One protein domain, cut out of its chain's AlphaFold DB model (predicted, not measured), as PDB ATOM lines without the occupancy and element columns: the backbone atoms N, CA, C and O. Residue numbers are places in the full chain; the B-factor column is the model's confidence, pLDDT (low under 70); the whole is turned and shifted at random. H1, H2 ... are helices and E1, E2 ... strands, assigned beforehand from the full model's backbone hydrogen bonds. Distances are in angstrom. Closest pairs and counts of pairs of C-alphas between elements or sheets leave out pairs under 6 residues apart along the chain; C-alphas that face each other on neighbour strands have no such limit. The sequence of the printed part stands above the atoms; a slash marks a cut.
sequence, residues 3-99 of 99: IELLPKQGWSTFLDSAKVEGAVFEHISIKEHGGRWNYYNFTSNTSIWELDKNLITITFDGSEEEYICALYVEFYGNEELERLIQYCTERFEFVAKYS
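Overview. This is residues 3 to 99 of the 99 residues of an uncharacterized protein of Pseudoalteromonas luteoviolacea (UniProt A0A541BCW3). A single twisted sheet of six strands makes a wall, with two helices over one face and the other face bare. H1 covers E3 and E4, and H2, beside it on the same face, covers E5 and E1. The printed part has 97 residues, with the named elements in the order E1 H1 E2 E3 E4 E5 H2 E6; the sheet runs E2 E3 E4 E5 E1 E6, antiparallel throughout, and the class is mixed, helices and strands. The whole is compact, with a radius of gyration of the C-alphas of 12.8 A, and spans 38 by 27 by 23 A.

Arrangement. Start at E1, residues 3 to 7, an inner strand between E5, residues 68 to 74, and the edge strand E6, residues 94 to 98. Look for N 5 and O 71 at 2.9 A on the E5 side, and N 95 and O 6 at 2.7 A on the E6 side. Next comes H1, residues 18 to 27, which is on the sheet at a height of 9.9 A, over E3, residues 46 to 51, and E4, residues 54 to 61. It runs along the strands, at 4 degrees to E3 on the local plane; Glu 21 and Ile 58 are its closest C-alphas to E4, 7.8 A apart. E2, residues 38 to 42, is the other edge strand and opens a meander, E2 E3 E4 E5, each strand the antiparallel neighbour of the one before. Its three hairpins show N 40 and O 48 at 2.8 A, N 49 and O 56 at 2.8 A, and N 72 and O 57 at 2.8 A. H2, residues 79 to 91, is on the same face as H1, at a height of 9.6 A; it lies over E5 and E1, and only just not over E6, on which 2 of its C-alphas fall. H1 and H2 touch, with the C-alphas of His 27 and Leu 84 closest at 5.9 A, at a steep tilt of 42 degrees, opposite ways. E5, H2 and E6 form a split strand-helix-strand unit, two strands running the same way with E1 between them, and its crossover is right-handed. In H1 and H2 every O i to N i+4 pair is within hydrogen-bond range.

Along the chain. Find C-alpha 3 at (172.320, 174.966, 154.835), where E1 begins. H1 measures 14.3 A from first to last C-alpha, E3 17.0 A, E4 22.9 A, E5 18.9 A and H2 17.7 A. E4 begins at C-alpha 54, (164.144, 173.822, 162.327), and E6 ends at C-alpha 98, (175.316, 172.113, 152.347).

Size, cuts and confidence. The two C-alphas farthest apart are those of Gly 34 and Glu 65, 39.5 A. The printed part has no cut, and no link is long. The mean pLDDT of the printed part is 77.4; look for values under 70 at residues 10 to 17, 42 to 44 and 61 to 70.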
ATOM      1  N   ILE A   3     172.190 174.204 156.075       82.25
ATOM      2  CA  ILE A   3     172.320 174.966 154.835       82.25
ATOM      3  C   ILE A   3     172.823 176.350 155.209       82.25
ATOM      4  O   ILE A   3     172.236 177.019 156.052       82.25
ATOM      5  N   GLU A   4     173.906 176.779 154.589       83.56
ATOM      6  CA  GLU A   4     174.411 178.141 154.686       83.56
ATOM      7  C   GLU A   4     174.090 178.862 153.374       83.56
ATOM      8  O   GLU A   4     174.483 178.408 152.299       83.56
ATOM      9  N   LEU A   5     173.348 179.966 153.450       80.81
ATOM     10  CA  LEU A   5     173.008 180.797 152.302       80.81
ATOM     11  C   LEU A   5     173.843 182.080 152.321       80.81
ATOM     12  O   LEU A   5     173.788 182.855 153.278       80.81
ATOM     13  N   LEU A   6     174.603 182.299 151.245       78.00
ATOM     14  CA  LEU A   6     175.518 183.437 151.087       78.00
ATOM     15  C   LEU A   6     175.262 184.141 149.744       78.00
ATOM     16  O   LEU A   6     175.151 183.453 148.734       78.00
ATOM     17  N   PRO A   7     175.222 185.479 149.654       75.81
ATOM     18  CA  PRO A   7     175.101 186.201 148.402       75.81
ATOM     19  C   PRO A   7     176.289 185.905 147.502       75.81
ATOM     20  O   PRO A   7     177.450 185.985 147.907       75.81
ATOM     21  N   LYS A   8     175.996 185.631 146.232       76.81
ATOM     22  CA  LYS A   8     177.006 185.351 145.211       76.81
ATOM     23  C   LYS A   8     178.037 186.471 145.047       76.81
ATOM     24  O   LYS A   8     179.189 186.189 144.736       76.81
ATOM     25  N   GLN A   9     177.628 187.724 145.241       72.88
ATOM     26  CA  GLN A   9     178.484 188.906 145.080       72.88
ATOM     27  C   GLN A   9     179.164 189.342 146.388       72.88
ATOM     28  O   GLN A   9     179.781 190.403 146.437       72.88
ATOM     29  N   GLY A  10     179.058 188.531 147.444       66.00
ATOM     30  CA  GLY A  10     179.493 188.913 148.778       66.00
ATOM     31  C   GLY A  10     178.524 189.886 149.449       66.00
ATOM     32  O   GLY A  10     177.698 190.554 148.819       66.00
ATOM     33  N   TRP A  11     178.607 189.938 150.771       68.00
ATOM     34  CA  TRP A  11     177.683 190.710 151.595       68.00
ATOM     35  C   TRP A  11     177.939 192.216 151.582       68.00
ATOM     36  O   TRP A  11     177.051 192.978 151.937       68.00
ATOM     37  N   SER A  12     179.091 192.664 151.073       60.22
ATOM     38  CA  SER A  12     179.406 194.086 150.861       60.22
ATOM     39  C   SER A  12     178.391 194.815 149.967       60.22
ATOM     40  O   SER A  12     178.260 196.035 150.039       60.22
ATOM     41  N   THR A  13     177.648 194.076 149.138       59.66
ATOM     42  CA  THR A  13     176.556 194.609 148.306       59.66
ATOM     43  C   THR A  13     175.217 194.719 149.052       59.66
ATOM     44  O   THR A  13     174.334 195.480 148.645       59.66
ATOM     45  N   PHE A  14     175.061 194.008 150.173       60.94
ATOM     46  CA  PHE A  14     173.908 194.089 151.063       60.94
ATOM     47  C   PHE A  14     174.148 195.195 152.090       60.94
ATOM     48  O   PHE A  14     174.619 194.963 153.193       60.94
ATOM     49  N   LEU A  15     173.794 196.421 151.701       53.19
ATOM     50  CA  LEU A  15     173.951 197.635 152.515       53.19
ATOM     51  C   LEU A  15     173.191 197.621 153.857       53.19
ATOM     52  O   LEU A  15     173.417 198.512 154.669       53.19
ATOM     53  N   ASP A  16     172.262 196.682 154.067       63.09
ATOM     54  CA  ASP A  16     171.432 196.632 155.273       63.09
ATOM     55  C   ASP A  16     170.918 195.207 155.549       63.09
ATOM     56  O   ASP A  16     170.314 194.559 154.683       63.09
ATOM     57  N   SER A  17     171.133 194.754 156.782       64.44
ATOM     58  CA  SER A  17     170.608 193.525 157.375       64.44
ATOM     59  C   SER A  17     169.085 193.430 157.316       64.44
ATOM     60  O   SER A  17     168.540 192.340 157.109       64.44
ATOM     61  N   ALA A  18     168.398 194.571 157.405       71.88
ATOM     62  CA  ALA A  18     166.944 194.658 157.420       71.88
ATOM     63  C   ALA A  18     166.293 194.051 156.168       71.88
ATOM     64  O   ALA A  18     165.156 193.583 156.223       71.88
ATOM     65  N   LYS A  19     167.002 194.006 155.031       73.88
ATOM     66  CA  LYS A  19     166.483 193.375 153.807       73.88
ATOM     67  C   LYS A  19     166.398 191.855 153.918       73.88
ATOM     68  O   LYS A  19     165.458 191.264 153.394       73.88
ATOM     69  N   VAL A  20     167.373 191.228 154.579       76.56
ATOM     70  CA  VAL A  20     167.400 189.770 154.765       76.56
ATOM     71  C   VAL A  20     166.413 189.375 155.854       76.56
ATOM     72  O   VAL A  20     165.636 188.448 155.657       76.56
ATOM     73  N   GLU A  21     166.375 190.118 156.960       81.00
ATOM     74  CA  GLU A  21     165.368 189.905 158.005       81.00
ATOM     75  C   GLU A  21     163.950 190.089 157.457       81.00
ATOM     76  O   GLU A  21     163.092 189.242 157.691       81.00
ATOM     77  N   GLY A  22     163.717 191.139 156.663       81.19
ATOM     78  CA  GLY A  22     162.442 191.372 155.987       81.19
ATOM     79  C   GLY A  22     162.024 190.193 155.106       81.19
ATOM     80  O   GLY A  22     160.895 189.727 155.214       81.19
ATOM     81  N   ALA A  23     162.949 189.641 154.314       81.12
ATOM     82  CA  ALA A  23     162.685 188.448 153.511       81.12
ATOM     83  C   ALA A  23     162.282 187.236 154.368       81.12
ATOM     84  O   ALA A  23     161.370 186.500 153.988       81.12
ATOM     85  N   VAL A  24     162.920 187.037 155.528       85.56
ATOM     86  CA  VAL A  24     162.531 185.973 156.465       85.56
ATOM     87  C   VAL A  24     161.135 186.240 157.028       85.56
ATOM     88  O   VAL A  24     160.289 185.354 156.958       85.56
ATOM     89  N   PHE A  25     160.844 187.451 157.508       86.12
ATOM     90  CA  PHE A  25     159.519 187.807 158.039       86.12
ATOM     91  C   PHE A  25     158.386 187.699 157.008       86.12
ATOM     92  O   PHE A  25     157.258 187.382 157.379       86.12
ATOM     93  N   GLU A  26     158.662 187.932 155.725       85.56
ATOM     94  CA  GLU A  26     157.686 187.758 154.641       85.56
ATOM     95  C   GLU A  26     157.302 186.287 154.410       85.56
ATOM     96  O   GLU A  26     156.189 186.005 153.965       85.56
ATOM     97  N   HIS A  27     158.206 185.350 154.707       85.00
ATOM     98  CA  HIS A  27     158.040 183.927 154.382       85.00
ATOM     99  C   HIS A  27     157.781 183.049 155.610       85.00
ATOM    100  O   HIS A  27     157.239 181.953 155.472       85.00
ATOM    101  N   ILE A  28     158.145 183.531 156.798       85.81
ATOM    102  CA  ILE A  28     158.084 182.808 158.063       85.81
ATOM    103  C   ILE A  28     157.081 183.491 158.988       85.81
ATOM    104  O   ILE A  28     157.266 184.626 159.425       85.81
ATOM    105  N   SER A  29     156.011 182.773 159.335       83.31
ATOM    106  CA  SER A  29     154.973 183.319 160.215       83.31
ATOM    107  C   SER A  29     155.356 183.166 161.690       83.31
ATOM    108  O   SER A  29     155.408 182.047 162.218       83.31
ATOM    109  N   ILE A  30     155.562 184.289 162.387       87.25
ATOM    110  CA  ILE A  30     155.927 184.303 163.813       87.25
ATOM    111  C   ILE A  30     154.720 184.119 164.738       87.25
ATOM    112  O   ILE A  30     153.616 184.591 164.463       87.25
ATOM    113  N   LYS A  31     154.937 183.460 165.876       83.06
ATOM    114  CA  LYS A  31     153.894 183.071 166.834       83.06
ATOM    115  C   LYS A  31     153.117 184.250 167.422       83.06
ATOM    116  O   LYS A  31     151.903 184.155 167.579       83.06
ATOM    117  N   GLU A  32     153.780 185.379 167.670       82.75
ATOM    118  CA  GLU A  32     153.140 186.618 168.148       82.75
ATOM    119  C   GLU A  32     152.157 187.231 167.136       82.75
ATOM    120  O   GLU A  32     151.296 188.031 167.500       82.75
ATOM    121  N   HIS A  33     152.239 186.825 165.868       79.88
ATOM    122  CA  HIS A  33     151.352 187.256 164.787       79.88
ATOM    123  C   HIS A  33     150.498 186.097 164.247       79.88
ATOM    124  O   HIS A  33     150.090 186.101 163.090       79.88
ATOM    125  N   GLY A  34     150.215 185.093 165.089       81.00
ATOM    126  CA  GLY A  34     149.374 183.943 164.732       81.00
ATOM    127  C   GLY A  34     150.093 182.840 163.948       81.00
ATOM    128  O   GLY A  34     149.446 181.909 163.469       81.00
ATOM    129  N   GLY A  35     151.416 182.931 163.819       85.06
ATOM    130  CA  GLY A  35     152.267 181.932 163.186       85.06
ATOM    131  C   GLY A  35     152.745 180.822 164.128       85.06
ATOM    132  O   GLY A  35     152.198 180.609 165.211       85.06
ATOM    133  N   ARG A  36     153.775 180.084 163.704       88.06
ATOM    134  CA  ARG A  36     154.291 178.901 164.426       88.06
ATOM    135  C   ARG A  36     155.714 179.075 164.941       88.06
ATOM    136  O   ARG A  36     156.091 178.394 165.888       88.06
ATOM    137  N   TRP A  37     156.474 179.980 164.338       91.50
ATOM    138  CA  TRP A  37     157.883 180.182 164.649       91.50
ATOM    139  C   TRP A  37     158.065 181.080 165.866       91.50
ATOM    140  O   TRP A  37     157.380 182.098 166.004       91.50
ATOM    141  N   ASN A  38     159.011 180.736 166.731       90.00
ATOM    142  CA  ASN A  38     159.506 181.654 167.748       90.00
ATOM    143  C   ASN A  38     160.573 182.551 167.120       90.00
ATOM    144  O   ASN A  38     161.399 182.062 166.353       90.00
ATOM    145  N   TYR A  39     160.557 183.839 167.446       90.31
ATOM    146  CA  TYR A  39     161.573 184.791 167.011       90.31
ATOM    147  C   TYR A  39     162.354 185.293 168.220       90.31
ATOM    148  O   TYR A  39     161.765 185.680 169.231       90.31
ATOM    149  N   TYR A  40     163.675 185.301 168.096       86.25
ATOM    150  CA  TYR A  40     164.582 185.820 169.099       86.25
ATOM    151  C   TYR A  40     165.571 186.775 168.438       86.25
ATOM    152  O   TYR A  40     166.300 186.392 167.527       86.25
ATOM    153  N   ASN A  41     165.623 188.006 168.929       80.56
ATOM    154  CA  ASN A  41     166.656 188.964 168.561       80.56
ATOM    155  C   ASN A  41     167.629 189.073 169.735       80.56
ATOM    156  O   ASN A  41     167.281 189.601 170.796       80.56
ATOM    157  N   PHE A  42     168.816 188.495 169.574       62.00
ATOM    158  CA  PHE A  42     169.860 188.534 170.584       62.00
ATOM    159  C   PHE A  42     170.928 189.509 170.107       62.00
ATOM    160  O   PHE A  42     171.678 189.208 169.182       62.00
ATOM    161  N   THR A  43     171.006 190.668 170.770       62.78
ATOM    162  CA  THR A  43     171.917 191.777 170.427       62.78
ATOM    163  C   THR A  43     171.699 192.340 169.011       62.78
ATOM    164  O   THR A  43     171.031 191.739 168.181       62.78
ATOM    165  N   SER A  44     172.232 193.527 168.699       65.62
ATOM    166  CA  SER A  44     172.007 194.212 167.405       65.62
ATOM    167  C   SER A  44     172.565 193.474 166.179       65.62
ATOM    168  O   SER A  44     172.603 194.034 165.088       65.62
ATOM    169  N   ASN A  45     173.076 192.260 166.368       74.69
ATOM    170  CA  ASN A  45     173.889 191.545 165.414       74.69
ATOM    171  C   ASN A  45     173.463 190.080 165.216       74.69
ATOM    172  O   ASN A  45     174.092 189.400 164.419       74.69
ATOM    173  N   THR A  46     172.444 189.556 165.908       80.50
ATOM    174  CA  THR A  46     171.979 188.179 165.674       80.50
ATOM    175  C   THR A  46     170.463 188.060 165.793       80.50
ATOM    176  O   THR A  46     169.868 188.432 166.804       80.50
ATOM    177  N   SER A  47     169.852 187.445 164.784       85.88
ATOM    178  CA  SER A  47     168.419 187.162 164.719       85.88
ATOM    179  C   SER A  47     168.186 185.675 164.479       85.88
ATOM    180  O   SER A  47     168.842 185.062 163.637       85.88
ATOM    181  N   ILE A  48     167.271 185.071 165.237       88.69
ATOM    182  CA  ILE A  48     167.020 183.627 165.236       88.69
ATOM    183  C   ILE A  48     165.518 183.361 165.110       88.69
ATOM    184  O   ILE A  48     164.723 183.941 165.849       88.69
ATOM    185  N   TRP A  49     165.132 182.440 164.224       91.44
ATOM    186  CA  TRP A  49     163.782 181.881 164.155       91.44
ATOM    187  C   TRP A  49     163.826 180.381 164.417       91.44
ATOM    188  O   TRP A  49     164.609 179.667 163.796       91.44
ATOM    189  N   GLU A  50     162.971 179.891 165.304       90.94
ATOM    190  CA  GLU A  50     162.952 178.487 165.721       90.94
ATOM    191  C   GLU A  50     161.559 177.866 165.553       90.94
ATOM    192  O   GLU A  50     160.548 178.455 165.953       90.94
ATOM    193  N   LEU A  51     161.512 176.658 164.988       89.75
ATOM    194  CA  LEU A  51     160.319 175.817 164.905       89.75
ATOM    195  C   LEU A  51     160.694 174.335 165.030       89.75
ATOM    196  O   LEU A  51     161.166 173.710 164.076       89.75
ATOM    197  N   ASP A  52     160.408 173.749 166.192       88.06
ATOM    198  CA  ASP A  52     160.741 172.366 166.544       88.06
ATOM    199  C   ASP A  52     162.241 172.065 166.385       88.06
ATOM    200  O   ASP A  52     163.046 172.443 167.227       88.06
ATOM    201  N   LYS A  53     162.623 171.363 165.312       85.12
ATOM    202  CA  LYS A  53     164.024 171.065 164.967       85.12
ATOM    203  C   LYS A  53     164.581 172.001 163.898       85.12
ATOM    204  O   LYS A  53     165.737 171.862 163.518       85.12
ATOM    205  N   ASN A  54     163.748 172.881 163.354       85.06
ATOM    206  CA  ASN A  54     164.144 173.822 162.327       85.06
ATOM    207  C   ASN A  54     164.632 175.115 162.968       85.06
ATOM    208  O   ASN A  54     164.002 175.635 163.890       85.06
ATOM    209  N   LEU A  55     165.726 175.644 162.435       87.69
ATOM    210  CA  LEU A  55     166.353 176.857 162.936       87.69
ATOM    211  C   LEU A  55     166.754 177.730 161.759       87.69
ATOM    212  O   LEU A  55     167.336 177.236 160.799       87.69
ATOM    213  N   ILE A  56     166.471 179.020 161.851       87.44
ATOM    214  CA  ILE A  56     167.013 180.052 160.979       87.44
ATOM    215  C   ILE A  56     167.875 180.936 161.861       87.44
ATOM    216  O   ILE A  56     167.414 181.402 162.897       87.44
ATOM    217  N   THR A  57     169.121 181.168 161.486       86.62
ATOM    218  CA  THR A  57     170.000 182.103 162.190       86.62
ATOM    219  C   THR A  57     170.575 183.070 161.185       86.62
ATOM    220  O   THR A  57     171.152 182.645 160.190       86.62
ATOM    221  N   ILE A  58     170.422 184.356 161.464       81.75
ATOM    222  CA  ILE A  58     171.144 185.424 160.801       81.75
ATOM    223  C   ILE A  58     172.131 185.996 161.806       81.75
ATOM    224  O   ILE A  58     171.727 186.485 162.857       81.75
ATOM    225  N   THR A  59     173.417 185.936 161.486       77.31
ATOM    226  CA  THR A  59     174.472 186.608 162.255       77.31
ATOM    227  C   THR A  59     175.050 187.732 161.416       77.31
ATOM    228  O   THR A  59     175.296 187.533 160.233       77.31
ATOM    229  N   PHE A  60     175.267 188.883 162.038       72.06
ATOM    230  CA  PHE A  60     175.904 190.066 161.485       72.06
ATOM    231  C   PHE A  60     177.233 190.269 162.209       72.06
ATOM    232  O   PHE A  60     177.265 190.428 163.428       72.06
ATOM    233  N   ASP A  61     178.336 190.276 161.473       66.69
ATOM    234  CA  ASP A  61     179.604 190.774 162.000       66.69
ATOM    235  C   ASP A  61     179.837 192.191 161.465       66.69
ATOM    236  O   ASP A  61     179.870 192.410 160.256       66.69
ATOM    237  N   GLY A  62     179.906 193.162 162.375       56.44
ATOM    238  CA  GLY A  62     180.093 194.582 162.075       56.44
ATOM    239  C   GLY A  62     181.559 195.011 162.119       56.44
ATOM    240  O   GLY A  62     181.840 196.156 162.469       56.44
ATOM    241  N   SER A  63     182.496 194.098 161.857       56.34
ATOM    242  CA  SER A  63     183.905 194.462 161.703       56.34
ATOM    243  C   SER A  63     184.090 195.385 160.486       56.34
ATOM    244  O   SER A  63     183.403 195.232 159.478       56.34
ATOM    245  N   GLU A  64     185.001 196.362 160.580       50.69
ATOM    246  CA  GLU A  64     185.197 197.419 159.568       50.69
ATOM    247  C   GLU A  64     185.550 196.901 158.156       50.69
ATOM    248  O   GLU A  64     185.504 197.673 157.197       50.69
ATOM    249  N   GLU A  65     185.879 195.614 158.008       46.47
ATOM    250  CA  GLU A  65     186.389 195.041 156.760       46.47
ATOM    251  C   GLU A  65     185.373 194.162 156.010       46.47
ATOM    252  O   GLU A  65     185.402 194.149 154.780       46.47
ATOM    253  N   GLU A  66     184.419 193.501 156.682       46.91
ATOM    254  CA  GLU A  66     183.406 192.667 156.018       46.91
ATOM    255  C   GLU A  66     182.099 192.616 156.825       46.91
ATOM    256  O   GLU A  66     182.041 192.033 157.906       46.91
ATOM    257  N   TYR A  67     181.016 193.172 156.267       50.97
ATOM    258  CA  TYR A  67     179.660 192.953 156.780       50.97
ATOM    259  C   TYR A  67     179.235 191.523 156.464       50.97
ATOM    260  O   TYR A  67     178.546 191.299 155.479       50.97
ATOM    261  N   ILE A  68     179.660 190.528 157.236       55.59
ATOM    262  CA  ILE A  68     179.233 189.146 157.004       55.59
ATOM    263  C   ILE A  68     177.856 188.990 157.644       55.59
ATOM    264  O   ILE A  68     177.737 188.798 158.850       55.59
ATOM    265  N   CYS A  69     176.802 189.114 156.841       61.22
ATOM    266  CA  CYS A  69     175.533 188.483 157.185       61.22
ATOM    267  C   CYS A  69     175.697 186.971 156.919       61.22
ATOM    268  O   CYS A  69     176.528 186.573 156.118       61.22
ATOM    269  N   ALA A  70     175.025 186.067 157.610       65.12
ATOM    270  CA  ALA A  70     175.073 184.648 157.246       65.12
ATOM    271  C   ALA A  70     173.754 184.013 157.636       65.12
ATOM    272  O   ALA A  70     173.415 184.010 158.815       65.12
ATOM    273  N   LEU A  71     173.011 183.513 156.647       75.38
ATOM    274  CA  LEU A  71     171.730 182.856 156.858       75.38
ATOM    275  C   LEU A  71     171.963 181.347 156.963       75.38
ATOM    276  O   LEU A  71     172.190 180.666 155.962       75.38
ATOM    277  N   TYR A  72     171.909 180.829 158.183       78.25
ATOM    278  CA  TYR A  72     171.980 179.402 158.466       78.25
ATOM    279  C   TYR A  72     170.580 178.830 158.621       78.25
ATOM    280  O   TYR A  72     169.771 179.376 159.364       78.25
ATOM    281  N   VAL A  73     170.318 177.710 157.956       77.19
ATOM    282  CA  VAL A  73     169.066 176.966 158.056       77.19
ATOM    283  C   VAL A  73     169.355 175.539 158.501       77.19
ATOM    284  O   VAL A  73     170.028 174.781 157.800       77.19
ATOM    285  N   GLU A  74     168.821 175.144 159.651       79.31
ATOM    286  CA  GLU A  74     168.706 173.740 160.033       79.31
ATOM    287  C   GLU A  74     167.374 173.200 159.518       79.31
ATOM    288  O   GLU A  74     166.307 173.629 159.948       79.31
ATOM    289  N   PHE A  75     167.438 172.287 158.550       74.19
ATOM    290  CA  PHE A  75     166.275 171.816 157.802       74.19
ATOM    291  C   PHE A  75     165.896 170.371 158.152       74.19
ATOM    292  O   PHE A  75     166.735 169.462 158.052       74.19
ATOM    293  N   TYR A  76     164.615 170.171 158.486       74.81
ATOM    294  CA  TYR A  76     163.970 168.876 158.742       74.81
ATOM    295  C   TYR A  76     162.593 168.760 158.054       74.81
ATOM    296  O   TYR A  76     161.637 168.287 158.666       74.81
ATOM    297  N   GLY A  77     162.482 169.176 156.785       72.88
ATOM    298  CA  GLY A  77     161.250 169.032 155.998       72.88
ATOM    299  C   GLY A  77     160.180 170.060 156.372       72.88
ATOM    300  O   GLY A  77     159.234 169.744 157.090       72.88
ATOM    301  N   ASN A  78     160.335 171.295 155.891       81.75
ATOM    302  CA  ASN A  78     159.417 172.401 156.164       81.75
ATOM    303  C   ASN A  78     159.195 173.253 154.900       81.75
ATOM    304  O   ASN A  78     160.144 173.828 154.373       81.75
ATOM    305  N   GLU A  79     157.945 173.357 154.435       84.38
ATOM    306  CA  GLU A  79     157.601 174.081 153.196       84.38
ATOM    307  C   GLU A  79     157.890 175.589 153.265       84.38
ATOM    308  O   GLU A  79     158.252 176.192 152.255       84.38
ATOM    309  N   GLU A  80     157.738 176.220 154.437       85.25
ATOM    310  CA  GLU A  80     158.043 177.649 154.604       85.25
ATOM    311  C   GLU A  80     159.549 177.896 154.427       85.25
ATOM    312  O   GLU A  80     159.948 178.836 153.737       85.25
ATOM    313  N   LEU A  81     160.390 176.997 154.954       84.12
ATOM    314  CA  LEU A  81     161.836 177.036 154.737       84.12
ATOM    315  C   LEU A  81     162.229 176.782 153.285       84.12
ATOM    316  O   LEU A  81     163.116 177.461 152.779       84.12
ATOM    317  N   GLU A  82     161.594 175.826 152.606       86.25
ATOM    318  CA  GLU A  82     161.871 175.565 151.187       86.25
ATOM    319  C   GLU A  82     161.590 176.805 150.333       86.25
ATOM    320  O   GLU A  82     162.421 177.190 149.509       86.25
ATOM    321  N   ARG A  83     160.464 177.485 150.588       88.06
ATOM    322  CA  ARG A  83     160.109 178.738 149.906       88.06
ATOM    323  C   ARG A  83     161.077 179.866 150.231       88.06
ATOM    324  O   ARG A  83     161.459 180.597 149.322       88.06
ATOM    325  N   LEU A  84     161.500 179.991 151.489       87.56
ATOM    326  CA  LEU A  84     162.509 180.974 151.887       87.56
ATOM    327  C   LEU A  84     163.838 180.729 151.161       87.56
ATOM    328  O   LEU A  84     164.401 181.658 150.589       87.56
ATOM    329  N   ILE A  85     164.324 179.482 151.137       86.06
ATOM    330  CA  ILE A  85     165.564 179.114 150.440       86.06
ATOM    331  C   ILE A  85     165.439 179.444 148.951       86.06
ATOM    332  O   ILE A  85     166.318 180.107 148.400       86.06
ATOM    333  N   GLN A  86     164.338 179.040 148.312       87.31
ATOM    334  CA  GLN A  86     164.089 179.333 146.903       87.31
ATOM    335  C   GLN A  86     164.096 180.846 146.646       87.31
ATOM    336  O   GLN A  86     164.849 181.314 145.792       87.31
ATOM    337  N   TYR A  87     163.351 181.621 147.435       86.81
ATOM    338  CA  TYR A  87     163.295 183.078 147.319       86.81
ATOM    339  C   TYR A  87     164.676 183.723 147.474       86.81
ATOM    340  O   TYR A  87     165.072 184.549 146.652       86.81
ATOM    341  N   CYS A  88     165.455 183.301 148.471       82.75
ATOM    342  CA  CYS A  88     166.822 183.770 148.667       82.75
ATOM    343  C   CYS A  88     167.724 183.465 147.464       82.75
ATOM    344  O   CYS A  88     168.470 184.333 147.009       82.75
ATOM    345  N   THR A  89     167.643 182.255 146.913       84.06
ATOM    346  CA  THR A  89     168.473 181.864 145.763       84.06
ATOM    347  C   THR A  89     168.076 182.581 144.470       84.06
ATOM    348  O   THR A  89     168.949 183.046 143.740       84.06
ATOM    349  N   GLU A  90     166.779 182.732 144.196       85.44
ATOM    350  CA  GLU A  90     166.276 183.315 142.947       85.44
ATOM    351  C   GLU A  90     166.285 184.845 142.963       85.44
ATOM    352  O   GLU A  90     166.631 185.478 141.964       85.44
ATOM    353  N   ARG A  91     165.894 185.460 144.086       80.75
ATOM    354  CA  ARG A  91     165.692 186.912 144.164       80.75
ATOM    355  C   ARG A  91     166.927 187.665 144.625       80.75
ATOM    356  O   ARG A  91     167.154 188.779 144.150       80.75
ATOM    357  N   PHE A  92     167.689 187.070 145.540       74.94
ATOM    358  CA  PHE A  92     168.875 187.680 146.142       74.94
ATOM    359  C   PHE A  92     170.191 187.098 145.615       74.94
ATOM    360  O   PHE A  92     171.258 187.506 146.070       74.94
ATOM    361  N   GLU A  93     170.128 186.176 144.648       81.50
ATOM    362  CA  GLU A  93     171.294 185.475 144.096       81.50
ATOM    363  C   GLU A  93     172.133 184.785 145.188       81.50
ATOM    364  O   GLU A  93     173.366 184.764 145.126       81.50
ATOM    365  N   PHE A  94     171.485 184.247 146.227       83.56
ATOM    366  CA  PHE A  94     172.194 183.493 147.259       83.56
ATOM    367  C   PHE A  94     172.641 182.130 146.718       83.56
ATOM    368  O   PHE A  94     171.956 181.479 145.932       83.56
ATOM    369  N   VAL A  95     173.806 181.685 147.170       83.00
ATOM    370  CA  VAL A  95     174.376 180.365 146.933       83.00
ATOM    371  C   VAL A  95     174.189 179.549 148.204       83.00
ATOM    372  O   VAL A  95     174.621 179.965 149.279       83.00
ATOM    373  N   ALA A  96     173.562 178.383 148.072       83.12
ATOM    374  CA  ALA A  96     173.418 177.422 149.156       83.12
ATOM    375  C   ALA A  96     174.660 176.530 149.260       83.12
ATOM    376  O   ALA A  96     175.057 175.882 148.288       83.12
ATOM    377  N   LYS A  97     175.253 176.467 150.450       82.81
ATOM    378  CA  LYS A  97     176.269 175.486 150.832       82.81
ATOM    379  C   LYS A  97     175.653 174.489 151.805       82.81
ATOM    380  O   LYS A  97     174.992 174.879 152.762       82.81
ATOM    381  N   TYR A  98     175.876 173.205 151.555       80.00
ATOM    382  CA  TYR A  98     175.316 172.113 152.347       80.00
ATOM    383  C   TYR A  98     176.415 171.489 153.210       80.00
ATOM    384  O   TYR A  98     177.507 171.218 152.706       80.00
ATOM    385  N   SER A  99     176.111 171.255 154.488       70.38
ATOM    386  CA  SER A  99     176.990 170.601 155.470       70.38
ATOM    387  C   SER A  99     176.237 169.611 156.352       70.38
ATOM    388  O   SER A  99     175.027 169.839 156.616       70.38
TER     389      SER A  99